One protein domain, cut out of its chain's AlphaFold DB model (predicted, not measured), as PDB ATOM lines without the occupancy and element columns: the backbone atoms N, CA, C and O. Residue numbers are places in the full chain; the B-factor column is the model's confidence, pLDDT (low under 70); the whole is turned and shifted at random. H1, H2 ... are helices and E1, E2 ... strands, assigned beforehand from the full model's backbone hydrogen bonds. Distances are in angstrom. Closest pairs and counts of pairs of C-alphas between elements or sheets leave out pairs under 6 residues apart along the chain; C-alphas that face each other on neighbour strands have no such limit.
ATOM      1  N   LEU A  47     215.730 117.227 114.312       75.31
ATOM      2  CA  LEU A  47     216.864 118.133 114.111       75.31
ATOM      3  C   LEU A  47     217.585 117.879 112.781       75.31
ATOM      4  O   LEU A  47     217.902 118.819 112.060       75.31
ATOM      5  N   GLN A  48     217.782 116.614 112.407       80.38
ATOM      6  CA  GLN A  48     218.425 116.262 111.139       80.38
ATOM      7  C   GLN A  48     217.618 116.726 109.923       80.38
ATOM      8  O   GLN A  48     218.206 117.264 108.986       80.38
ATOM      9  N   CYS A  49     216.287 116.596 109.956       82.62
ATOM     10  CA  CYS A  49     215.431 117.114 108.888       82.62
ATOM     11  C   CYS A  49     215.556 118.639 108.769       82.62
ATOM     12  O   CYS A  49     215.556 119.176 107.665       82.62
ATOM     13  N   TYR A  50     215.690 119.333 109.902       84.19
ATOM     14  CA  TYR A  50     215.861 120.784 109.943       84.19
ATOM     15  C   TYR A  50     217.197 121.260 109.401       84.19
ATOM     16  O   TYR A  50     217.234 122.196 108.604       84.19
ATOM     17  N   VAL A  51     218.283 120.592 109.773       88.25
ATOM     18  CA  VAL A  51     219.603 120.891 109.219       88.25
ATOM     19  C   VAL A  51     219.637 120.616 107.713       88.25
ATOM     20  O   VAL A  51     220.147 121.446 106.965       88.25
ATOM     21  N   ASP A  52     219.031 119.519 107.248       90.31
ATOM     22  CA  ASP A  52     218.893 119.238 105.811       90.31
ATOM     23  C   ASP A  52     218.117 120.362 105.097       90.31
ATOM     24  O   ASP A  52     218.577 120.912 104.095       90.31
ATOM     25  N   ALA A  53     216.990 120.801 105.670       88.44
ATOM     26  CA  ALA A  53     216.213 121.921 105.146       88.44
ATOM     27  C   ALA A  53     217.025 123.226 105.075       88.44
ATOM     28  O   ALA A  53     217.013 123.886 104.040       88.44
ATOM     29  N   LEU A  54     217.756 123.596 106.131       89.50
ATOM     30  CA  LEU A  54     218.593 124.802 106.149       89.50
ATOM     31  C   LEU A  54     219.633 124.795 105.027       89.50
ATOM     32  O   LEU A  54     219.727 125.762 104.268       89.50
ATOM     33  N   ILE A  55     220.374 123.691 104.894       91.62
ATOM     34  CA  ILE A  55     221.414 123.552 103.872       91.62
ATOM     35  C   ILE A  55     220.776 123.628 102.479       91.62
ATOM     36  O   ILE A  55     221.258 124.352 101.611       91.62
ATOM     37  N   ARG A  56     219.650 122.946 102.247       90.31
ATOM     38  CA  ARG A  56     218.921 123.008 100.968       90.31
ATOM     39  C   ARG A  56     218.467 124.417 100.611       90.31
ATOM     40  O   ARG A  56     218.690 124.856  99.482       90.31
ATOM     41  N   ILE A  57     217.862 125.131 101.557       85.25
ATOM     42  CA  ILE A  57     217.325 126.479 101.330       85.25
ATOM     43  C   ILE A  57     218.449 127.470 101.037       85.25
ATOM     44  O   ILE A  57     218.331 128.251 100.095       85.25
ATOM     45  N   GLU A  58     219.563 127.401 101.769       87.38
ATOM     46  CA  GLU A  58     220.743 128.233 101.492       87.38
ATOM     47  C   GLU A  58     221.292 128.001 100.070       87.38
ATOM     48  O   GLU A  58     221.747 128.931  99.398       87.38
ATOM     49  N   ASN A  59     221.159 126.772  99.567       88.00
ATOM     50  CA  ASN A  59     221.537 126.371  98.211       88.00
ATOM     51  C   ASN A  59     220.404 126.556  97.171       88.00
ATOM     52  O   ASN A  59     220.515 126.074  96.044       88.00
ATOM     53  N   GLY A  60     219.316 127.260  97.504       81.12
ATOM     54  CA  GLY A  60     218.225 127.576  96.571       81.12
ATOM     55  C   GLY A  60     217.354 126.378  96.170       81.12
ATOM     56  O   GLY A  60     216.777 126.375  95.086       81.12
ATOM     57  N   GLN A  61     217.286 125.335  97.000       77.62
ATOM     58  CA  GLN A  61     216.428 124.165  96.780       77.62
ATOM     59  C   GLN A  61     215.062 124.361  97.446       77.62
ATOM     60  O   GLN A  61     214.808 123.853  98.539       77.62
ATOM     61  N   GLN A  62     214.189 125.111  96.774       71.88
ATOM     62  CA  GLN A  62     212.777 125.274  97.127       71.88
ATOM     63  C   GLN A  62     211.892 124.899  95.917       71.88
ATOM     64  O   GLN A  62     212.244 125.259  94.790       71.88
ATOM     65  N   PRO A  63     210.760 124.188  96.108       68.44
ATOM     66  CA  PRO A  63     210.266 123.637  97.375       68.44
ATOM     67  C   PRO A  63     211.152 122.497  97.917       68.44
ATOM     68  O   PRO A  63     211.851 121.828  97.154       68.44
ATOM     69  N   LEU A  64     211.126 122.274  99.238       76.69
ATOM     70  CA  LEU A  64     211.819 121.140  99.864       76.69
ATOM     71  C   LEU A  64     211.264 119.788  99.358       76.69
ATOM     72  O   LEU A  64     210.095 119.702  98.971       76.69
ATOM     73  N   PRO A  65     212.058 118.698  99.374       80.19
ATOM     74  CA  PRO A  65     211.563 117.376  99.002       80.19
ATOM     75  C   PRO A  65     210.432 116.904  99.925       80.19
ATOM     76  O   PRO A  65     210.602 116.872 101.141       80.19
ATOM     77  N   ALA A  66     209.329 116.405  99.356       75.12
ATOM     78  CA  ALA A  66     208.176 115.915 100.126       75.12
ATOM     79  C   ALA A  66     208.531 114.826 101.162       75.12
ATOM     80  O   ALA A  66     207.888 114.724 102.206       75.12
ATOM     81  N   ARG A  67     209.585 114.031 100.907       80.50
ATOM     82  CA  ARG A  67     210.094 113.036 101.870       80.50
ATOM     83  C   ARG A  67     210.552 113.671 103.183       80.50
ATOM     84  O   ARG A  67     210.356 113.072 104.232       80.50
ATOM     85  N   LEU A  68     211.141 114.866 103.113       77.44
ATOM     86  CA  LEU A  68     211.724 115.562 104.254       77.44
ATOM     87  C   LEU A  68     210.627 116.107 105.171       77.44
ATOM     88  O   LEU A  68     210.691 115.926 106.384       77.44
ATOM     89  N   ASP A  69     209.576 116.681 104.585       72.19
ATOM     90  CA  ASP A  69     208.397 117.142 105.323       72.19
ATOM     91  C   ASP A  69     207.606 115.977 105.931       72.19
ATOM     92  O   ASP A  69     207.151 116.058 107.075       72.19
ATOM     93  N   ALA A  70     207.479 114.861 105.203       73.56
ATOM     94  CA  ALA A  70     206.845 113.647 105.711       73.56
ATOM     95  C   ALA A  70     207.635 113.027 106.880       73.56
ATOM     96  O   ALA A  70     207.042 112.610 107.877       73.56
ATOM     97  N   GLU A  71     208.968 112.983 106.783       75.19
ATOM     98  CA  GLU A  71     209.856 112.484 107.839       75.19
ATOM     99  C   GLU A  71     209.837 113.401 109.067       75.19
ATOM    100  O   GLU A  71     209.642 112.907 110.178       75.19
ATOM    101  N   TYR A  72     209.920 114.723 108.874       74.69
ATOM    102  CA  TYR A  72     209.762 115.715 109.939       74.69
ATOM    103  C   TYR A  72     208.424 115.534 110.657       74.69
ATOM    104  O   TYR A  72     208.404 115.363 111.871       74.69
ATOM    105  N   SER A  73     207.314 115.460 109.916       67.69
ATOM    106  CA  SER A  73     205.974 115.262 110.486       67.69
ATOM    107  C   SER A  73     205.867 113.948 111.271       67.69
ATOM    108  O   SER A  73     205.336 113.924 112.380       67.69
ATOM    109  N   LYS A  74     206.431 112.853 110.744       70.94
ATOM    110  CA  LYS A  74     206.493 111.547 111.427       70.94
ATOM    111  C   LYS A  74     207.308 111.617 112.722       70.94
ATOM    112  O   LYS A  74     206.919 111.007 113.717       70.94
ATOM    113  N   LEU A  75     208.451 112.301 112.717       66.75
ATOM    114  CA  LEU A  75     209.345 112.423 113.877       66.75
ATOM    115  C   LEU A  75     208.757 113.337 114.947       66.75
ATOM    116  O   LEU A  75     208.792 112.995 116.126       66.75
ATOM    117  N   VAL A  76     208.146 114.439 114.521       58.31
ATOM    118  CA  VAL A  76     207.367 115.340 115.368       58.31
ATOM    119  C   VAL A  76     206.248 114.553 116.056       58.31
ATOM    120  O   VAL A  76     206.200 114.574 117.275       58.31
ATOM    121  N   GLN A  77     205.464 113.742 115.333       57.31
ATOM    122  CA  GLN A  77     204.441 112.858 115.924       57.31
ATOM    123  C   GLN A  77     205.014 111.810 116.892       57.31
ATOM    124  O   GLN A  77     204.402 111.510 117.918       57.31
ATOM    125  N   LYS A  78     206.178 111.224 116.579       57.16
ATOM    126  CA  LYS A  78     206.844 110.240 117.449       57.16
ATOM    127  C   LYS A  78     207.356 110.852 118.750       57.16
ATOM    128  O   LYS A  78     207.299 110.151 119.753       57.16
ATOM    129  N   ALA A  79     207.790 112.115 118.752       49.41
ATOM    130  CA  ALA A  79     208.231 112.820 119.960       49.41
ATOM    131  C   ALA A  79     207.166 112.835 121.069       49.41
ATOM    132  O   ALA A  79     207.494 112.936 122.242       49.41
ATOM    133  N   TYR A  80     205.889 112.677 120.710       42.53
ATOM    134  CA  TYR A  80     204.792 112.599 121.674       42.53
ATOM    135  C   TYR A  80     204.592 111.205 122.260       42.53
ATOM    136  O   TYR A  80     203.993 111.078 123.319       42.53
ATOM    137  N   LYS A  81     205.045 110.140 121.593       39.31
ATOM    138  CA  LYS A  81     204.842 108.768 122.064       39.31
ATOM    139  C   LYS A  81     206.078 108.292 122.817       39.31
ATOM    140  O   LYS A  81     207.035 107.821 122.201       39.31
ATOM    141  N   PHE A  82     206.023 108.362 124.146       34.19
ATOM    142  CA  PHE A  82     206.999 107.692 125.004       34.19
ATOM    143  C   PHE A  82     207.106 106.203 124.624       34.19
ATOM    144  O   PHE A  82     206.101 105.522 124.418       34.19
ATOM    145  N   GLY A  83     208.337 105.701 124.481       38.78
ATOM    146  CA  GLY A  83     208.614 104.287 124.188       38.78
ATOM    147  C   GLY A  83     208.829 103.919 122.711       38.78
ATOM    148  O   GLY A  83     208.824 102.736 122.357       38.78
ATOM    149  N   GLY A  84     209.029 104.896 121.821       35.00
ATOM    150  CA  GLY A  84     209.332 104.647 120.409       35.00
ATOM    151  C   GLY A  84     210.695 103.977 120.166       35.00
ATOM    152  O   GLY A  84     211.728 104.428 120.646       35.00
ATOM    153  N   ARG A  85     210.698 102.907 119.358       39.78
ATOM    154  CA  ARG A  85     211.896 102.244 118.791       39.78
ATOM    155  C   ARG A  85     212.894 103.240 118.155       39.78
ATOM    156  O   ARG A  85     212.449 104.293 117.696       39.78
ATOM    157  N   PRO A  86     214.195 102.871 118.064       45.69
ATOM    158  CA  PRO A  86     215.306 103.762 117.710       45.69
ATOM    159  C   PRO A  86     215.085 104.620 116.458       45.69
ATOM    160  O   PRO A  86     214.374 104.221 115.534       45.69
ATOM    161  N   PHE A  87     215.750 105.782 116.450       52.47
ATOM    162  CA  PHE A  87     215.963 106.653 115.292       52.47
ATOM    163  C   PHE A  87     216.223 105.810 114.031       52.47
ATOM    164  O   PHE A  87     217.204 105.069 113.970       52.47
ATOM    165  N   GLU A  88     215.325 105.887 113.043       57.09
ATOM    166  CA  GLU A  88     215.593 105.310 111.725       57.09
ATOM    167  C   GLU A  88     216.506 106.296 110.993       57.09
ATOM    168  O   GLU A  88     216.108 107.446 110.815       57.09
ATOM    169  N   PRO A  89     217.725 105.899 110.600       63.28
ATOM    170  CA  PRO A  89     218.607 106.781 109.852       63.28
ATOM    171  C   PRO A  89     217.983 107.146 108.510       63.28
ATOM    172  O   PRO A  89     217.394 106.288 107.844       63.28
ATOM    173  N   SER A  90     218.151 108.407 108.102       69.81
ATOM    174  CA  SER A  90     217.661 108.858 106.805       69.81
ATOM    175  C   SER A  90     218.276 107.999 105.689       69.81
ATOM    176  O   SER A  90     219.488 107.742 105.702       69.81
ATOM    177  N   PRO A  91     217.452 107.509 104.748       76.75
ATOM    178  CA  PRO A  91     217.909 106.611 103.703       76.75
ATOM    179  C   PRO A  91     218.843 107.350 102.743       76.75
ATOM    180  O   PRO A  91     218.511 108.435 102.267       76.75
ATOM    181  N   ILE A  92     219.974 106.727 102.422       82.38
ATOM    182  CA  ILE A  92     220.877 107.155 101.349       82.38
ATOM    183  C   ILE A  92     221.056 106.024 100.342       82.38
ATOM    184  O   ILE A  92     220.905 104.841 100.677       82.38
ATOM    185  N   SER A  93     221.391 106.360  99.100       85.12
ATOM    186  CA  SER A  93     221.746 105.339  98.115       85.12
ATOM    187  C   SER A  93     223.026 104.592  98.520       85.12
ATOM    188  O   SER A  93     223.947 105.163  99.114       85.12
ATOM    189  N   LEU A  94     223.129 103.306  98.166       81.00
ATOM    190  CA  LEU A  94     224.370 102.544  98.389       81.00
ATOM    191  C   LEU A  94     225.570 103.200  97.677       81.00
ATOM    192  O   LEU A  94     226.683 103.223  98.200       81.00
ATOM    193  N   GLN A  95     225.324 103.800  96.509       83.88
ATOM    194  CA  GLN A  95     226.312 104.579  95.767       83.88
ATOM    195  C   GLN A  95     226.825 105.776  96.574       83.88
ATOM    196  O   GLN A  95     228.034 105.999  96.615       83.88
ATOM    197  N   ALA A  96     225.937 106.517  97.241       85.88
ATOM    198  CA  ALA A  96     226.325 107.639  98.086       85.88
ATOM    199  C   ALA A  96     227.114 107.198  99.323       85.88
ATOM    200  O   ALA A  96     228.059 107.879  99.716       85.88
ATOM    201  N   CYS A  97     226.803 106.028  99.886       83.31
ATOM    202  CA  CYS A  97     227.610 105.452 100.960       83.31
ATOM    203  C   CYS A  97     229.049 105.168 100.501       83.31
ATOM    204  O   CYS A  97     230.000 105.535 101.185       83.31
ATOM    205  N   HIS A  98     229.226 104.561  99.322       83.81
ATOM    206  CA  HIS A  98     230.561 104.335  98.761       83.81
ATOM    207  C   HIS A  98     231.266 105.645  98.373       83.81
ATOM    208  O   HIS A  98     232.492 105.720  98.413       83.81
ATOM    209  N   ALA A  99     230.514 106.671  97.972       88.44
ATOM    210  CA  ALA A  99     231.071 107.986  97.679       88.44
ATOM    211  C   ALA A  99     231.592 108.678  98.949       88.44
ATOM    212  O   ALA A  99     232.679 109.250  98.926       88.44
ATOM    213  N   LEU A 100     230.869 108.564 100.070       88.94
ATOM    214  CA  LEU A 100     231.332 109.031 101.379       88.94
ATOM    215  C   LEU A 100     232.598 108.296 101.833       88.94
ATOM    216  O   LEU A 100     233.554 108.944 102.245       88.94
ATOM    217  N   ASP A 101     232.624 106.970 101.697       85.31
ATOM    218  CA  ASP A 101     233.794 106.138 102.003       85.31
ATOM    219  C   ASP A 101     235.047 106.612 101.244       85.31
ATOM    220  O   ASP A 101     236.064 106.951 101.856       85.31
ATOM    221  N   ARG A 102     234.946 106.758  99.916       87.75
ATOM    222  CA  ARG A 102     236.051 107.254  99.083       87.75
ATOM    223  C   ARG A 102     236.458 108.683  99.424       87.75
ATOM    224  O   ARG A 102     237.653 108.972  99.446       87.75
ATOM    225  N   ALA A 103     235.502 109.563  99.717       90.62
ATOM    226  CA  ALA A 103     235.781 110.947 100.085       90.62
ATOM    227  C   ALA A 103     236.565 111.050 101.405       90.62
ATOM    228  O   ALA A 103     237.522 111.821 101.488       90.62
ATOM    229  N   LEU A 104     236.204 110.250 102.413       89.38
ATOM    230  CA  LEU A 104     236.901 110.198 103.704       89.38
ATOM    231  C   LEU A 104     238.345 109.705 103.536       89.38
ATOM    232  O   LEU A 104     239.270 110.346 104.035       89.38
ATOM    233  N   VAL A 105     238.547 108.638 102.754       87.62
ATOM    234  CA  VAL A 105     239.883 108.106 102.428       87.62
ATOM    235  C   VAL A 105     240.714 109.123 101.640       87.62
ATOM    236  O   VAL A 105     241.886 109.336 101.943       87.62
ATOM    237  N   ALA A 106     240.123 109.791 100.645       88.50
ATOM    238  CA  ALA A 106     240.823 110.774  99.816       88.50
ATOM    239  C   ALA A 106     241.280 112.014 100.607       88.50
ATOM    240  O   ALA A 106     242.272 112.647 100.237       88.50
ATOM    241  N   LEU A 107     240.567 112.364 101.681       90.75
ATOM    242  CA  LEU A 107     240.886 113.493 102.558       90.75
ATOM    243  C   LEU A 107     241.735 113.104 103.778       90.75
ATOM    244  O   LEU A 107     242.183 114.003 104.487       90.75
ATOM    245  N   GLY A 108     242.002 111.810 103.989       89.69
ATOM    246  CA  GLY A 108     242.798 111.310 105.114       89.69
ATOM    247  C   GLY A 108     242.091 111.406 106.469       89.69
ATOM    248  O   GLY A 108     242.758 111.572 107.483       89.69
ATOM    249  N   LEU A 109     240.756 111.334 106.483       86.25
ATOM    250  CA  LEU A 109     239.923 111.440 107.688       86.25
ATOM    251  C   LEU A 109     239.687 110.048 108.302       86.25
ATOM    252  O   LEU A 109     238.553 109.566 108.387       86.25
ATOM    253  N   ASP A 110     240.779 109.365 108.655       80.31
ATOM    254  CA  ASP A 110     240.788 107.949 109.057       80.31
ATOM    255  C   ASP A 110     240.029 107.697 110.369       80.31
ATOM    256  O   ASP A 110     239.386 106.654 110.539       80.31
ATOM    257  N   THR A 111     240.081 108.640 111.316       74.94
ATOM    258  CA  THR A 111     239.362 108.468 112.585       74.94
ATOM    259  C   THR A 111     237.871 108.639 112.363       74.94
ATOM    260  O   THR A 111     237.110 107.789 112.820       74.94
ATOM    261  N   LEU A 112     237.463 109.640 111.577       76.56
ATOM    262  CA  LEU A 112     236.076 109.874 111.177       76.56
ATOM    263  C   LEU A 112     235.503 108.701 110.361       76.56
ATOM    264  O   LEU A 112     234.368 108.285 110.596       76.56
ATOM    265  N   HIS A 113     236.298 108.109 109.464       78.31
ATOM    266  CA  HIS A 113     235.939 106.907 108.699       78.31
ATOM    267  C   HIS A 113     235.501 105.744 109.598       78.31
ATOM    268  O   HIS A 113     234.477 105.114 109.342       78.31
ATOM    269  N   SER A 114     236.184 105.542 110.728       72.69
ATOM    270  CA  SER A 114     235.885 104.465 111.686       72.69
ATOM    271  C   SER A 114     234.554 104.608 112.452       72.69
ATOM    272  O   SER A 114     234.157 103.696 113.193       72.69
ATOM    273  N   PHE A 115     233.857 105.742 112.316       70.06
ATOM    274  CA  PHE A 115     232.575 105.991 112.982       70.06
ATOM    275  C   PHE A 115     231.356 105.608 112.152       70.06
ATOM    276  O   PHE A 115     230.303 105.354 112.742       70.06
ATOM    277  N   PHE A 116     231.482 105.540 110.827       72.25
ATOM    278  CA  PHE A 116     230.358 105.249 109.945       72.25
ATOM    279  C   PHE A 116     230.113 103.748 109.809       72.25
ATOM    280  O   PHE A 116     231.029 102.953 109.616       72.25
ATOM    281  N   ALA A 117     228.845 103.360 109.894       68.50
ATOM    282  CA  ALA A 117     228.382 102.005 109.659       68.50
ATOM    283  C   ALA A 117     227.084 102.018 108.848       68.50
ATOM    284  O   ALA A 117     226.145 102.765 109.126       68.50
ATOM    285  N   ILE A 118     227.006 101.123 107.874       68.62
ATOM    286  CA  ILE A 118     225.791 100.821 107.129       68.62
ATOM    287  C   ILE A 118     224.868 100.017 108.040       68.62
ATOM    288  O   ILE A 118     225.234  98.938 108.520       68.62
ATOM    289  N   VAL A 119     223.651 100.508 108.250       64.75
ATOM    290  CA  VAL A 119     222.616  99.804 109.013       64.75
ATOM    291  C   VAL A 119     221.406  99.482 108.148       64.75
ATOM    292  O   VAL A 119     221.128 100.109 107.124       64.75
ATOM    293  N   SER A 120     220.700  98.438 108.569       61.41
ATOM    294  CA  SER A 120     219.496  97.970 107.900       61.41
ATOM    295  C   SER A 120     218.333  98.926 108.174       61.41
ATOM    296  O   SER A 120     218.035  99.232 109.329       61.41
ATOM    297  N   LEU A 121     217.667  99.365 107.104       63.81
ATOM    298  CA  LEU A 121     216.341  99.977 107.172       63.81
ATOM    299  C   LEU A 121     215.284  98.877 107.365       63.81
ATOM    300  O   LEU A 121     215.513  97.719 107.006       63.81
ATOM    301  N   SER A 122     214.109  99.217 107.901       53.91
ATOM    302  CA  SER A 122     213.014  98.258 108.099       53.91
ATOM    303  C   SER A 122     212.745  97.433 106.826       53.91
ATOM    304  O   SER A 122     212.311  97.980 105.815       53.91
ATOM    305  N   GLY A 123     213.012  96.121 106.869       50.31
ATOM    306  CA  GLY A 123     212.855  95.209 105.724       50.31
ATOM    307  C   GLY A 123     214.153  94.728 105.053       50.31
ATOM    308  O   GLY A 123     214.075  93.866 104.179       50.31
ATOM    309  N   VAL A 124     215.337  95.203 105.464       56.06
ATOM    310  CA  VAL A 124     216.645  94.755 104.936       56.06
ATOM    311  C   VAL A 124     217.302  93.720 105.873       56.06
ATOM    312  O   VAL A 124     217.283  93.862 107.096       56.06
ATOM    313  N   ASP A 125     217.904  92.651 105.334       57.00
ATOM    314  CA  ASP A 125     218.583  91.625 106.151       57.00
ATOM    315  C   ASP A 125     219.856  92.182 106.822       57.00
ATOM    316  O   ASP A 125     220.784  92.642 106.150       57.00
ATOM    317  N   GLN A 126     219.939  92.081 108.153       57.78
ATOM    318  CA  GLN A 126     221.084  92.527 108.961       57.78
ATOM    319  C   GLN A 126     222.412  91.879 108.542       57.78
ATOM    320  O   GLN A 126     223.478  92.482 108.714       57.78
ATOM    321  N   ARG A 127     222.374  90.660 107.984       59.78
ATOM    322  CA  ARG A 127     223.578  89.964 107.497       59.78
ATOM    323  C   ARG A 127     224.161  90.604 106.241       59.78
ATOM    324  O   ARG A 127     225.364  90.486 106.021       59.78
ATOM    325  N   THR A 128     223.342  91.268 105.427       61.97
ATOM    326  CA  THR A 128     223.796  91.986 104.227       61.97
ATOM    327  C   THR A 128     224.542  93.258 104.620       61.97
ATOM    328  O   THR A 128     225.651  93.476 104.141       61.97
ATOM    329  N   CYS A 129     224.019  94.026 105.579       62.34
ATOM    330  CA  CYS A 129     224.692  95.216 106.116       62.34
ATOM    331  C   CYS A 129     226.025  94.878 106.807       62.34
ATOM    332  O   CYS A 129     227.016  95.563 106.583       62.34
ATOM    333  N   HIS A 130     226.098  93.775 107.567       64.62
ATOM    334  CA  HIS A 130     227.362  93.316 108.167       64.62
ATOM    335  C   HIS A 130     228.443  92.996 107.127       64.62
ATOM    336  O   HIS A 130     229.618  93.245 107.375       64.62
ATOM    337  N   LYS A 131     228.063  92.441 105.968       64.12
ATOM    338  CA  LYS A 131     229.010  92.165 104.880       64.12
ATOM    339  C   LYS A 131     229.478  93.444 104.195       64.12
ATOM    340  O   LYS A 131     230.669  93.563 103.947       64.12
ATOM    341  N   LEU A 132     228.566  94.385 103.946       65.00
ATOM    342  CA  LEU A 132     228.900  95.694 103.376       65.00
ATOM    343  C   LEU A 132     229.861  96.482 104.283       65.00
ATOM    344  O   LEU A 132     230.809  97.069 103.785       65.00
ATOM    345  N   ASN A 133     229.679  96.420 105.607       64.75
ATOM    346  CA  ASN A 133     230.600  97.041 106.570       64.75
ATOM    347  C   ASN A 133     231.970  96.349 106.652       64.75
ATOM    348  O   ASN A 133     232.952  96.987 107.017       64.75
ATOM    349  N   ALA A 134     232.043  95.044 106.378       63.16
ATOM    350  CA  ALA A 134     233.292  94.289 106.455       63.16
ATOM    351  C   ALA A 134     234.168  94.457 105.203       63.16
ATOM    352  O   ALA A 134     235.389  94.347 105.305       63.16
ATOM    353  N   ASP A 135     233.554  94.680 104.038       62.81
ATOM    354  CA  ASP A 135     234.252  94.878 102.767       62.81
ATOM    355  C   ASP A 135     233.384  95.689 101.775       62.81
ATOM    356  O   ASP A 135     232.626  95.112 100.985       62.81
ATOM    357  N   PRO A 136     233.483  97.033 101.800       54.03
ATOM    358  CA  PRO A 136     232.715  97.915 100.917       54.03
ATOM    359  C   PRO A 136     233.017  97.712  99.422       54.03
ATOM    360  O   PRO A 136     232.203  98.056  98.567       54.03
ATOM    361  N   ALA A 137     234.176  97.134  99.082       49.47
ATOM    362  CA  ALA A 137     234.667  97.027  97.709       49.47
ATOM    363  C   ALA A 137     234.201  95.761  96.964       49.47
ATOM    364  O   ALA A 137     234.324  95.701  95.740       49.47
ATOM    365  N   THR A 138     233.682  94.733  97.649       46.28
ATOM    366  CA  THR A 138     233.382  93.426  97.018       46.28
ATOM    367  C   THR A 138     231.921  93.173  96.663       46.28
ATOM    368  O   THR A 138     231.605  92.111  96.121       46.28
ATOM    369  N   PHE A 139     231.021  94.135  96.872       44.84
ATOM    370  CA  PHE A 139     229.602  93.988  96.524       44.84
ATOM    371  C   PHE A 139     229.252  94.467  95.104       44.84
ATOM    372  O   PHE A 139     228.166  94.987  94.862       44.84
ATOM    373  N   ASP A 140     230.148  94.247  94.140       39.38
ATOM    374  CA  ASP A 140     229.857  94.438  92.719       39.38
ATOM    375  C   ASP A 140     229.260  93.159  92.105       39.38
ATOM    376  O   ASP A 140     229.838  92.073  92.185       39.38
ATOM    377  N   PRO A 163     222.175  93.511  96.378       56.59
ATOM    378  CA  PRO A 163     222.400  94.583  97.344       56.59
ATOM    379  C   PRO A 163     221.166  95.493  97.432       56.59
ATOM    380  O   PRO A 163     220.508  95.714  96.412       56.59
ATOM    381  N   PRO A 164     220.831  96.010  98.626       65.25
ATOM    382  CA  PRO A 164     219.746  96.970  98.763       65.25
ATOM    383  C   PRO A 164     220.082  98.252  97.986       65.25
ATOM    384  O   PRO A 164     221.216  98.724  98.031       65.25
ATOM    385  N   GLU A 165     219.096  98.824  97.290       71.56
ATOM    386  CA  GLU A 165     219.270 100.092  96.562       71.56
ATOM    387  C   GLU A 165     219.491 101.275  97.525       71.56
ATOM    388  O   GLU A 165     220.248 102.200  97.223       71.56
ATOM    389  N   THR A 166     218.889 101.206  98.717       75.81
ATOM    390  CA  THR A 166     218.973 102.223  99.773       75.81
ATOM    391  C   THR A 166     219.388 101.613 101.106       75.81
ATOM    392  O   THR A 166     218.901 100.545 101.488       75.81
ATOM    393  N   VAL A 167     220.232 102.322 101.846       76.12
ATOM    394  CA  VAL A 167     220.739 101.918 103.160       76.12
ATOM    395  C   VAL A 167     220.599 103.042 104.181       76.12
ATOM    396  O   VAL A 167     220.455 104.207 103.821       76.12
ATOM    397  N   GLY A 168     220.643 102.690 105.465       72.44
ATOM    398  CA  GLY A 168     220.762 103.665 106.541       72.44
ATOM    399  C   GLY A 168     222.226 103.968 106.832       72.44
ATOM    400  O   GLY A 168     223.021 103.037 106.983       72.44
ATOM    401  N   LEU A 169     222.579 105.248 106.952       74.25
ATOM    402  CA  LEU A 169     223.879 105.661 107.474       74.25
ATOM    403  C   LEU A 169     223.774 105.831 108.992       74.25
ATOM    404  O   LEU A 169     223.068 106.717 109.467       74.25
ATOM    405  N   SER A 170     224.457 104.977 109.750       65.94
ATOM    406  CA  SER A 170     224.574 105.113 111.201       65.94
ATOM    407  C   SER A 170     225.975 105.545 111.581       65.94
ATOM    408  O   SER A 170     226.969 105.147 110.975       65.94
ATOM    409  N   ILE A 171     226.036 106.314 112.650       61.28
ATOM    410  CA  ILE A 171     227.244 106.574 113.402       61.28
ATOM    411  C   ILE A 171     226.995 105.853 114.723       61.28
ATOM    412  O   ILE A 171     226.132 106.298 115.469       61.28
ATOM    413  N   VAL A 172     227.664 104.711 114.938       57.03
ATOM    414  CA  VAL A 172     227.697 103.831 116.138       57.03
ATOM    415  C   VAL A 172     227.406 102.360 115.808       57.03
ATOM    416  O   VAL A 172     226.316 101.970 115.395       57.03
ATOM    417  N   ALA A 173     228.415 101.537 116.102       44.16
ATOM    418  CA  ALA A 173     228.335 100.099 116.311       44.16
ATOM    419  C   ALA A 173     228.774  99.815 117.759       44.16
ATOM    420  O   ALA A 173     229.964  99.639 118.026       44.16
ATOM    421  N   THR A 174     227.832  99.836 118.700       36.47
ATOM    422  CA  THR A 174     227.930  99.118 119.979       36.47
ATOM    423  C   THR A 174     226.699  98.218 120.093       36.47
ATOM    424  O   THR A 174     225.661  98.459 119.480       36.47
ATOM    425  N   SER A 175     226.852  97.083 120.769       36.66
ATOM    426  CA  SER A 175     225.926  95.940 120.767       36.66
ATOM    427  C   SER A 175     224.576  96.173 121.461       36.66
ATOM    428  O   SER A 175     223.775  95.240 121.552       36.66
ATOM    429  N   SER A 176     224.302  97.377 121.958       37.72
ATOM    430  CA  SER A 176     223.049  97.743 122.612       37.72
ATOM    431  C   SER A 176     222.214  98.619 121.682       37.72
ATOM    432  O   SER A 176     222.607  99.697 121.260       37.72
ATOM    433  N   TRP A 177     221.013  98.140 121.377       35.78
ATOM    434  CA  TRP A 177     219.992  98.776 120.541       35.78
ATOM    435  C   TRP A 177     219.376 100.055 121.153       35.78
ATOM    436  O   TRP A 177     218.218 100.370 120.878       35.78
ATOM    437  N   ASN A 178     220.117 100.785 121.991       38.41
ATOM    438  CA  ASN A 178     219.613 101.938 122.726       38.41
ATOM    439  C   ASN A 178     220.028 103.246 122.042       38.41
ATOM    440  O   ASN A 178     221.207 103.559 121.947       38.41
ATOM    441  N   MET A 179     219.005 103.957 121.561       44.69
ATOM    442  CA  MET A 179     218.936 105.385 121.214       44.69
ATOM    443  C   MET A 179     220.237 106.031 120.711       44.69
ATOM    444  O   MET A 179     221.040 106.508 121.503       44.69
ATOM    445  N   SER A 180     220.419 106.124 119.388       42.41
ATOM    446  CA  SER A 180     221.488 106.947 118.806       42.41
ATOM    447  C   SER A 180     221.257 108.423 119.168       42.41
ATOM    448  O   SER A 180     220.305 109.016 118.645       42.41
ATOM    449  N   PRO A 181     222.096 109.038 120.021       45.78
ATOM    450  CA  PRO A 181     221.878 110.405 120.474       45.78
ATOM    451  C   PRO A 181     222.011 111.390 119.302       45.78
ATOM    452  O   PRO A 181     222.859 111.161 118.434       45.78
ATOM    453  N   PRO A 182     221.220 112.482 119.254       46.34
ATOM    454  CA  PRO A 182     221.213 113.465 118.161       46.34
ATOM    455  C   PRO A 182     222.605 113.981 117.774       46.34
ATOM    456  O   PRO A 182     222.837 114.246 116.601       46.34
ATOM    457  N   CYS A 183     223.530 114.024 118.736       52.56
ATOM    458  CA  CYS A 183     224.960 114.254 118.564       52.56
ATOM    459  C   CYS A 183     225.747 113.175 119.334       52.56
ATOM    460  O   CYS A 183     225.325 112.727 120.403       52.56
ATOM    461  N   LEU A 184     226.894 112.756 118.786       50.19
ATOM    462  CA  LEU A 184     227.768 111.706 119.326       50.19
ATOM    463  C   LEU A 184     228.167 111.911 120.802       50.19
ATOM    464  O   LEU A 184     228.375 110.931 121.517       50.19
ATOM    465  N   HIS A 185     228.241 113.160 121.265       48.75
ATOM    466  CA  HIS A 185     228.651 113.509 122.626       48.75
ATOM    467  C   HIS A 185     227.523 113.441 123.678       48.75
ATOM    468  O   HIS A 185     227.825 113.511 124.864       48.75
ATOM    469  N   HIS A 186     226.252 113.229 123.295       47.34
ATOM    470  CA  HIS A 186     225.130 113.059 124.244       47.34
ATOM    471  C   HIS A 186     224.847 111.591 124.608       47.34
ATOM    472  O   HIS A 186     223.745 111.249 125.041       47.34
ATOM    473  N   CYS A 187     225.809 110.690 124.395       45.31
ATOM    474  CA  CYS A 187     225.653 109.300 124.794       45.31
ATOM    475  C   CYS A 187     226.039 109.099 126.258       45.31
ATOM    476  O   CYS A 187     227.161 109.402 126.649       45.31
ATOM    477  N   ASN A 188     225.155 108.472 127.033       44.06
ATOM    478  CA  ASN A 188     225.458 108.019 128.393       44.06
ATOM    479  C   ASN A 188     226.329 106.741 128.426       44.06
ATOM    480  O   ASN A 188     226.551 106.190 129.500       44.06
ATOM    481  N   ASP A 189     226.784 106.246 127.267       49.38
ATOM    482  CA  ASP A 189     227.672 105.086 127.130       49.38
ATOM    483  C   ASP A 189     229.147 105.528 127.276       49.38
ATOM    484  O   ASP A 189     229.664 106.225 126.392       49.38
ATOM    485  N   PRO A 190     229.850 105.117 128.351       52.50
ATOM    486  CA  PRO A 190     231.252 105.467 128.576       52.50
ATOM    487  C   PRO A 190     232.195 105.009 127.453       52.50
ATOM    488  O   PRO A 190     233.173 105.702 127.158       52.50
ATOM    489  N   ASP A 191     231.909 103.880 126.794       54.56
ATOM    490  CA  ASP A 191     232.728 103.359 125.692       54.56
ATOM    491  C   ASP A 191     232.551 104.208 124.433       54.56
ATOM    492  O   ASP A 191     233.516 104.458 123.696       54.56
ATOM    493  N   LEU A 192     231.329 104.696 124.194       55.00
ATOM    494  CA  LEU A 192     231.075 105.642 123.117       55.00
ATOM    495  C   LEU A 192     231.705 107.000 123.426       55.00
ATOM    496  O   LEU A 192     232.420 107.514 122.576       55.00
ATOM    497  N   PHE A 193     231.554 107.539 124.635       56.06
ATOM    498  CA  PHE A 193     232.220 108.783 125.039       56.06
ATOM    499  C   PHE A 193     233.742 108.709 124.830       56.06
ATOM    500  O   PHE A 193     234.350 109.596 124.229       56.06
ATOM    501  N   ALA A 194     234.361 107.587 125.213       60.19
ATOM    502  CA  ALA A 194     235.777 107.341 124.969       60.19
ATOM    503  C   ALA A 194     236.123 107.263 123.474       60.19
ATOM    504  O   ALA A 194     237.216 107.681 123.095       60.19
ATOM    505  N   ARG A 195     235.242 106.719 122.619       58.56
ATOM    506  CA  ARG A 195     235.399 106.769 121.153       58.56
ATOM    507  C   ARG A 195     235.333 108.195 120.654       58.56
ATOM    508  O   ARG A 195     236.229 108.587 119.926       58.56
ATOM    509  N   VAL A 196     234.325 108.960 121.046       58.28
ATOM    510  CA  VAL A 196     234.099 110.312 120.534       58.28
ATOM    511  C   VAL A 196     235.240 111.256 120.934       58.28
ATOM    512  O   VAL A 196     235.719 112.011 120.099       58.28
ATOM    513  N   ASN A 197     235.822 111.101 122.126       58.91
ATOM    514  CA  ASN A 197     237.065 111.797 122.497       58.91
ATOM    515  C   ASN A 197     238.272 111.460 121.593       58.91
ATOM    516  O   ASN A 197     239.265 112.184 121.604       58.91
ATOM    517  N   ARG A 198     238.210 110.382 120.794       61.75
ATOM    518  CA  ARG A 198     239.215 110.029 119.773       61.75
ATOM    519  C   ARG A 198     238.965 110.669 118.403       61.75
ATOM    520  O   ARG A 198     239.817 110.480 117.543       61.75
ATOM    521  N   LEU A 199     237.871 111.419 118.189       64.94
ATOM    522  CA  LEU A 199     237.697 112.236 116.970       64.94
ATOM    523  C   LEU A 199     238.835 113.251 116.802       64.94
ATOM    524  O   LEU A 199     239.168 113.585 115.672       64.94
ATOM    525  N   GLY A 200     239.436 113.709 117.910       65.75
ATOM    526  CA  GLY A 200     240.701 114.449 117.927       65.75
ATOM    527  C   GLY A 200     240.804 115.536 116.852       65.75
ATOM    528  O   GLY A 200     240.008 116.481 116.815       65.75
ATOM    529  N   ASP A 201     241.796 115.383 115.973       71.88
ATOM    530  CA  ASP A 201     242.097 116.330 114.900       71.88
ATOM    531  C   ASP A 201     241.025 116.342 113.794       71.88
ATOM    532  O   ASP A 201     240.714 117.421 113.297       71.88
ATOM    533  N   ASP A 202     240.396 115.206 113.453       79.81
ATOM    534  CA  ASP A 202     239.361 115.134 112.402       79.81
ATOM    535  C   ASP A 202     238.081 115.880 112.815       79.81
ATOM    536  O   ASP A 202     237.456 116.563 112.001       79.81
ATOM    537  N   GLY A 203     237.693 115.786 114.093       74.31
ATOM    538  CA  GLY A 203     236.560 116.540 114.642       74.31
ATOM    539  C   GLY A 203     236.824 118.045 114.636       74.31
ATOM    540  O   GLY A 203     236.015 118.821 114.132       74.31
ATOM    541  N   THR A 204     238.010 118.451 115.101       77.94
ATOM    542  CA  THR A 204     238.456 119.855 115.068       77.94
ATOM    543  C   THR A 204     238.550 120.378 113.632       77.94
ATOM    544  O   THR A 204     238.214 121.529 113.361       77.94
ATOM    545  N   TRP A 205     238.958 119.527 112.689       86.69
ATOM    546  CA  TRP A 205     239.067 119.862 111.273       86.69
ATOM    547  C   TRP A 205     237.713 120.239 110.659       86.69
ATOM    548  O   TRP A 205     237.658 121.182 109.869       86.69
ATOM    549  N   LEU A 206     236.622 119.568 111.052       86.19
ATOM    550  CA  LEU A 206     235.257 119.854 110.583       86.19
ATOM    551  C   LEU A 206     234.647 121.145 111.155       86.19
ATOM    552  O   LEU A 206     233.696 121.665 110.566       86.19
ATOM    553  N   LEU A 207     235.187 121.674 112.261       84.88
ATOM    554  CA  LEU A 207     234.764 122.961 112.831       84.88
ATOM    555  C   LEU A 207     235.181 124.158 111.962       84.88
ATOM    556  O   LEU A 207     234.672 125.258 112.155       84.88
ATOM    557  N   ASP A 208     236.064 123.958 110.979       89.44
ATOM    558  CA  ASP A 208     236.326 124.950 109.941       89.44
ATOM    559  C   ASP A 208     235.304 124.796 108.790       89.44
ATOM    560  O   ASP A 208     235.247 123.739 108.142       89.44
ATOM    561  N   PRO A 209     234.517 125.842 108.464       91.12
ATOM    562  CA  PRO A 209     233.511 125.779 107.404       91.12
ATOM    563  C   PRO A 209     234.094 125.453 106.018       91.12
ATOM    564  O   PRO A 209     233.414 124.843 105.189       91.12
ATOM    565  N   ALA A 210     235.345 125.821 105.720       92.00
ATOM    566  CA  ALA A 210     235.986 125.495 104.445       92.00
ATOM    567  C   ALA A 210     236.291 123.996 104.331       92.00
ATOM    568  O   ALA A 210     236.121 123.403 103.262       92.00
ATOM    569  N   ASN A 211     236.697 123.375 105.436       93.12
ATOM    570  CA  ASN A 211     236.970 121.945 105.516       93.12
ATOM    571  C   ASN A 211     235.681 121.120 105.458       93.12
ATOM    572  O   ASN A 211     235.600 120.169 104.676       93.12
ATOM    573  N   PHE A 212     234.637 121.540 106.180       92.69
ATOM    574  CA  PHE A 212     233.308 120.934 106.076       92.69
ATOM    575  C   PHE A 212     232.808 120.923 104.621       92.69
ATOM    576  O   PHE A 212     232.469 119.872 104.074       92.69
ATOM    577  N   ASN A 213     232.866 122.074 103.943       93.00
ATOM    578  CA  ASN A 213     232.494 122.188 102.531       93.00
ATOM    579  C   ASN A 213     233.373 121.337 101.604       93.00
ATOM    580  O   ASN A 213     232.889 120.817 100.598       93.00
ATOM    581  N   ARG A 214     234.661 121.174 101.926       93.06
ATOM    582  CA  ARG A 214     235.582 120.328 101.156       93.06
ATOM    583  C   ARG A 214     235.184 118.855 101.217       93.06
ATOM    584  O   ARG A 214     235.219 118.195 100.181       93.06
ATOM    585  N   LEU A 215     234.781 118.360 102.387       92.81
ATOM    586  CA  LEU A 215     234.267 116.997 102.542       92.81
ATOM    587  C   LEU A 215     232.964 116.806 101.763       92.81
ATOM    588  O   LEU A 215     232.871 115.890 100.951       92.81
ATOM    589  N   VAL A 216     231.992 117.706 101.931       92.75
ATOM    590  CA  VAL A 216     230.701 117.628 101.221       92.75
ATOM    591  C   VAL A 216     230.888 117.662  99.697       92.75
ATOM    592  O   VAL A 216     230.278 116.874  98.974       92.75
ATOM    593  N   ALA A 217     231.781 118.517  99.188       91.38
ATOM    594  CA  ALA A 217     232.100 118.568  97.764       91.38
ATOM    595  C   ALA A 217     232.770 117.277  97.260       91.38
ATOM    596  O   ALA A 217     232.456 116.827  96.157       91.38
ATOM    597  N   ALA A 218     233.657 116.672  98.055       92.12
ATOM    598  CA  ALA A 218     234.299 115.405  97.711       92.12
ATOM    599  C   ALA A 218     233.277 114.261  97.610       92.12
ATOM    600  O   ALA A 218     233.316 113.502  96.647       92.12
ATOM    601  N   VAL A 219     232.302 114.189  98.525       90.88
ATOM    602  CA  VAL A 219     231.208 113.198  98.470       90.88
ATOM    603  C   VAL A 219     230.438 113.289  97.148       90.88
ATOM    604  O   VAL A 219     230.174 112.273  96.503       90.88
ATOM    605  N   HIS A 220     230.112 114.504  96.703       90.44
ATOM    606  CA  HIS A 220     229.421 114.701  95.430       90.44
ATOM    607  C   HIS A 220     230.295 114.312  94.224       90.44
ATOM    608  O   HIS A 220     229.827 113.622  93.318       90.44
ATOM    609  N   GLN A 221     231.577 114.695  94.230       88.94
ATOM    610  CA  GLN A 221     232.540 114.362  93.168       88.94
ATOM    611  C   GLN A 221     232.784 112.855  93.038       88.94
ATOM    612  O   GLN A 221     232.961 112.353  91.930       88.94
ATOM    613  N   GLU A 222     232.727 112.129  94.153       90.44
ATOM    614  CA  GLU A 222     232.826 110.670  94.199       90.44
ATOM    615  C   GLU A 222     231.539 109.961  93.738       90.44
ATOM    616  O   GLU A 222     231.475 108.730  93.729       90.44
ATOM    617  N   GLY A 223     230.520 110.707  93.298       85.62
ATOM    618  CA  GLY A 223     229.358 110.175  92.594       85.62
ATOM    619  C   GLY A 223     228.091 110.041  93.434       85.62
ATOM    620  O   GLY A 223     227.188 109.319  93.010       85.62
ATOM    621  N   ALA A 224     227.990 110.699  94.594       87.88
ATOM    622  CA  ALA A 224     226.713 110.831  95.297       87.88
ATOM    623  C   ALA A 224     225.755 111.755  94.526       87.88
ATOM    624  O   ALA A 224     226.163 112.787  93.983       87.88
ATOM    625  N   SER A 225     224.462 111.415  94.508       89.62
ATOM    626  CA  SER A 225     223.441 112.313  93.960       89.62
ATOM    627  C   SER A 225     223.398 113.630  94.749       89.62
ATOM    628  O   SER A 225     223.875 113.706  95.885       89.62
ATOM    629  N   LEU A 226     222.824 114.687  94.169       87.06
ATOM    630  CA  LEU A 226     222.682 115.959  94.884       87.06
ATOM    631  C   LEU A 226     221.818 115.795  96.152       87.06
ATOM    632  O   LEU A 226     222.155 116.330  97.204       87.06
ATOM    633  N   ASP A 227     220.753 114.990  96.072       86.75
ATOM    634  CA  ASP A 227     219.855 114.707  97.199       86.75
ATOM    635  C   ASP A 227     220.539 113.904  98.320       86.75
ATOM    636  O   ASP A 227     220.372 114.213  99.505       86.75
ATOM    637  N   ASP A 228     221.361 112.915  97.953       89.19
ATOM    638  CA  ASP A 228     222.179 112.166  98.911       89.19
ATOM    639  C   ASP A 228     223.257 113.059  99.538       89.19
ATOM    640  O   ASP A 228     223.507 112.965 100.735       89.19
ATOM    641  N   THR A 229     223.873 113.956  98.759       92.31
ATOM    642  CA  THR A 229     224.891 114.900  99.251       92.31
ATOM    643  C   THR A 229     224.318 115.820 100.333       92.31
ATOM    644  O   THR A 229     224.952 115.988 101.374       92.31
ATOM    645  N   PHE A 230     223.113 116.371 100.138       92.31
ATOM    646  CA  PHE A 230     222.422 117.162 101.169       92.31
ATOM    647  C   PHE A 230     222.144 116.341 102.434       92.31
ATOM    648  O   PHE A 230     222.453 116.781 103.541       92.31
ATOM    649  N   THR A 231     221.646 115.115 102.260       88.38
ATOM    650  CA  THR A 231     221.348 114.203 103.376       88.38
ATOM    651  C   THR A 231     222.615 113.869 104.170       88.38
ATOM    652  O   THR A 231     222.618 113.933 105.398       88.38
ATOM    653  N   ILE A 232     223.721 113.571 103.483       89.38
ATOM    654  CA  ILE A 232     225.025 113.291 104.100       89.38
ATOM    655  C   ILE A 232     225.570 114.534 104.810       89.38
ATOM    656  O   ILE A 232     226.050 114.417 105.934       89.38
ATOM    657  N   ALA A 233     225.462 115.721 104.207       90.94
ATOM    658  CA  ALA A 233     225.868 116.973 104.844       90.94
ATOM    659  C   ALA A 233     225.081 117.227 106.139       90.94
ATOM    660  O   ALA A 233     225.675 117.589 107.152       90.94
ATOM    661  N   ALA A 234     223.772 116.967 106.144       88.69
ATOM    662  CA  ALA A 234     222.943 117.091 107.339       88.69
ATOM    663  C   ALA A 234     223.310 116.072 108.430       88.69
ATOM    664  O   ALA A 234     223.369 116.429 109.609       88.69
ATOM    665  N   VAL A 235     223.612 114.822 108.057       82.56
ATOM    666  CA  VAL A 235     224.111 113.793 108.990       82.56
ATOM    667  C   VAL A 235     225.459 114.205 109.584       82.56
ATOM    668  O   VAL A 235     225.637 114.136 110.797       82.56
ATOM    669  N   LEU A 236     226.396 114.676 108.759       83.50
ATOM    670  CA  LEU A 236     227.697 115.168 109.220       83.50
ATOM    671  C   LEU A 236     227.528 116.352 110.177       83.50
ATOM    672  O   LEU A 236     228.088 116.337 111.268       83.50
ATOM    673  N   ALA A 237     226.715 117.342 109.810       84.06
ATOM    674  CA  ALA A 237     226.477 118.522 110.632       84.06
ATOM    675  C   ALA A 237     225.845 118.174 111.987       84.06
ATOM    676  O   ALA A 237     226.360 118.577 113.027       84.06
ATOM    677  N   THR A 238     224.770 117.381 111.992       76.50
ATOM    678  CA  THR A 238     224.074 117.010 113.237       76.50
ATOM    679  C   THR A 238     224.908 116.144 114.166       76.50
ATOM    680  O   THR A 238     224.812 116.279 115.383       76.50
ATOM    681  N   ARG A 239     225.746 115.264 113.614       73.81
ATOM    682  CA  ARG A 239     226.443 114.252 114.412       73.81
ATOM    683  C   ARG A 239     227.880 114.619 114.768       73.81
ATOM    684  O   ARG A 239     228.376 114.065 115.747       73.81
ATOM    685  N   MET A 240     228.529 115.497 113.996       74.81
ATOM    686  CA  MET A 240     229.967 115.795 114.122       74.81
ATOM    687  C   MET A 240     230.291 117.225 114.566       74.81
ATOM    688  O   MET A 240     231.351 117.423 115.144       74.81
ATOM    689  N   LEU A 241     229.430 118.223 114.318       74.19
ATOM    690  CA  LEU A 241     229.750 119.625 114.649       74.19
ATOM    691  C   LEU A 241     229.515 119.987 116.129       74.19
ATOM    692  O   LEU A 241     229.979 121.026 116.586       74.19
ATOM    693  N   GLY A 242     228.816 119.141 116.892       58.97
ATOM    694  CA  GLY A 242     228.383 119.419 118.267       58.97
ATOM    695  C   GLY A 242     229.411 119.169 119.385       58.97
ATOM    696  O   GLY A 242     229.000 118.779 120.473       58.97
TER     697      GLY A 242
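Overview. This is residues 47 to 140 and 163 to 242 of the 909 residues of an uncharacterized protein of Anthracocystis flocculosa PF-1 (UniProt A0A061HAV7). H9 and a small three-stranded sheet make the core, and H1 and H8 pack on H9. H2 folds back on H1, H3 crosses H8 at the sheet's level, H5 covers the sheet's edge strand E2, and residues 77 to 83 stick out. The printed part has 174 residues, with nine named helices and three named strands in the order H1 H2 E1 H3 H4 E2 H5 E3 H6 H7 H8 H9. The antiparallel sheet runs E1 E3 E2; the class is mostly helix. The whole is compact, with a radius of gyration of the C-alphas of 15.7 A and spans of 41 by 40 by 35 A.

Arrangement. Begin at H1, residues 47 to 58; its residues 49 to 53 alone touch H2, residues 66 to 79, a helical hairpin at a shallow tilt of 30 degrees, closest at C-alphas Cys 49 and Tyr 72, 5.9 A. H1 also touches H9, residues 226 to 240, closest at C-alphas Asp 52 and Ala 234, 4.8 A. Find E1, residues 91 to 93, beside E3, residues 166 to 171, with N 92 and O 167 at 2.9 A; beside E3 comes E2, residues 116 to 119, with N 117 and O 170 at 2.8 A. E1, H3 of residues 94 to 107, H4 of residues 110 to 113 and E2 form a split strand-helix-strand unit, two strands of one sheet that are not neighbours, with helices between them along the chain and E3 between them in the sheet; the crossover is right-handed. H5, residues 126 to 134, has a height over the sheet of 6.1 A and lies only just over E2, with 3 C-alphas on it. H9 lies over E1 and E3, at a height of 9.5 A. The hub is H8, residues 209 to 221: it touches H3, closest at C-alphas Leu 100 and Val 219, 5.1 A, and H9, closest at His 220 and Thr 229, 5.9 A. H7, residues 200 to 206, touches H8 only at the corner and H4 only just, each with 3 pairs of C-alphas within 8 A; H6, residues 190 to 196, touches no helix. Every O i to N i+4 pair is within hydrogen-bond range in H1, H2, H3 and H5 to H9; H4 is too short for one.

Along the chain. Find C-alpha 47 at (216.864, 118.133, 114.111), where H1 begins its 16.6 A. H2 measures 20.1 A, H3 20.2 A, E3 16.5 A and H8 18.3 A. H9 runs 20.6 A to C-alpha 240 at (229.967, 115.795, 114.122).

Size, cuts and confidence. The farthest C-alphas, Tyr 80 and Asp 140, are 42.4 A apart. Residues 141 to 162 are not printed; C-alphas 140 and 163 are 8.8 A apart. The links H2 to E1 and E3 to H6 are long. Mean pLDDT of the printed part is 70.7; 76 residues are under 70, among them 117 to 140 and 170 to 200.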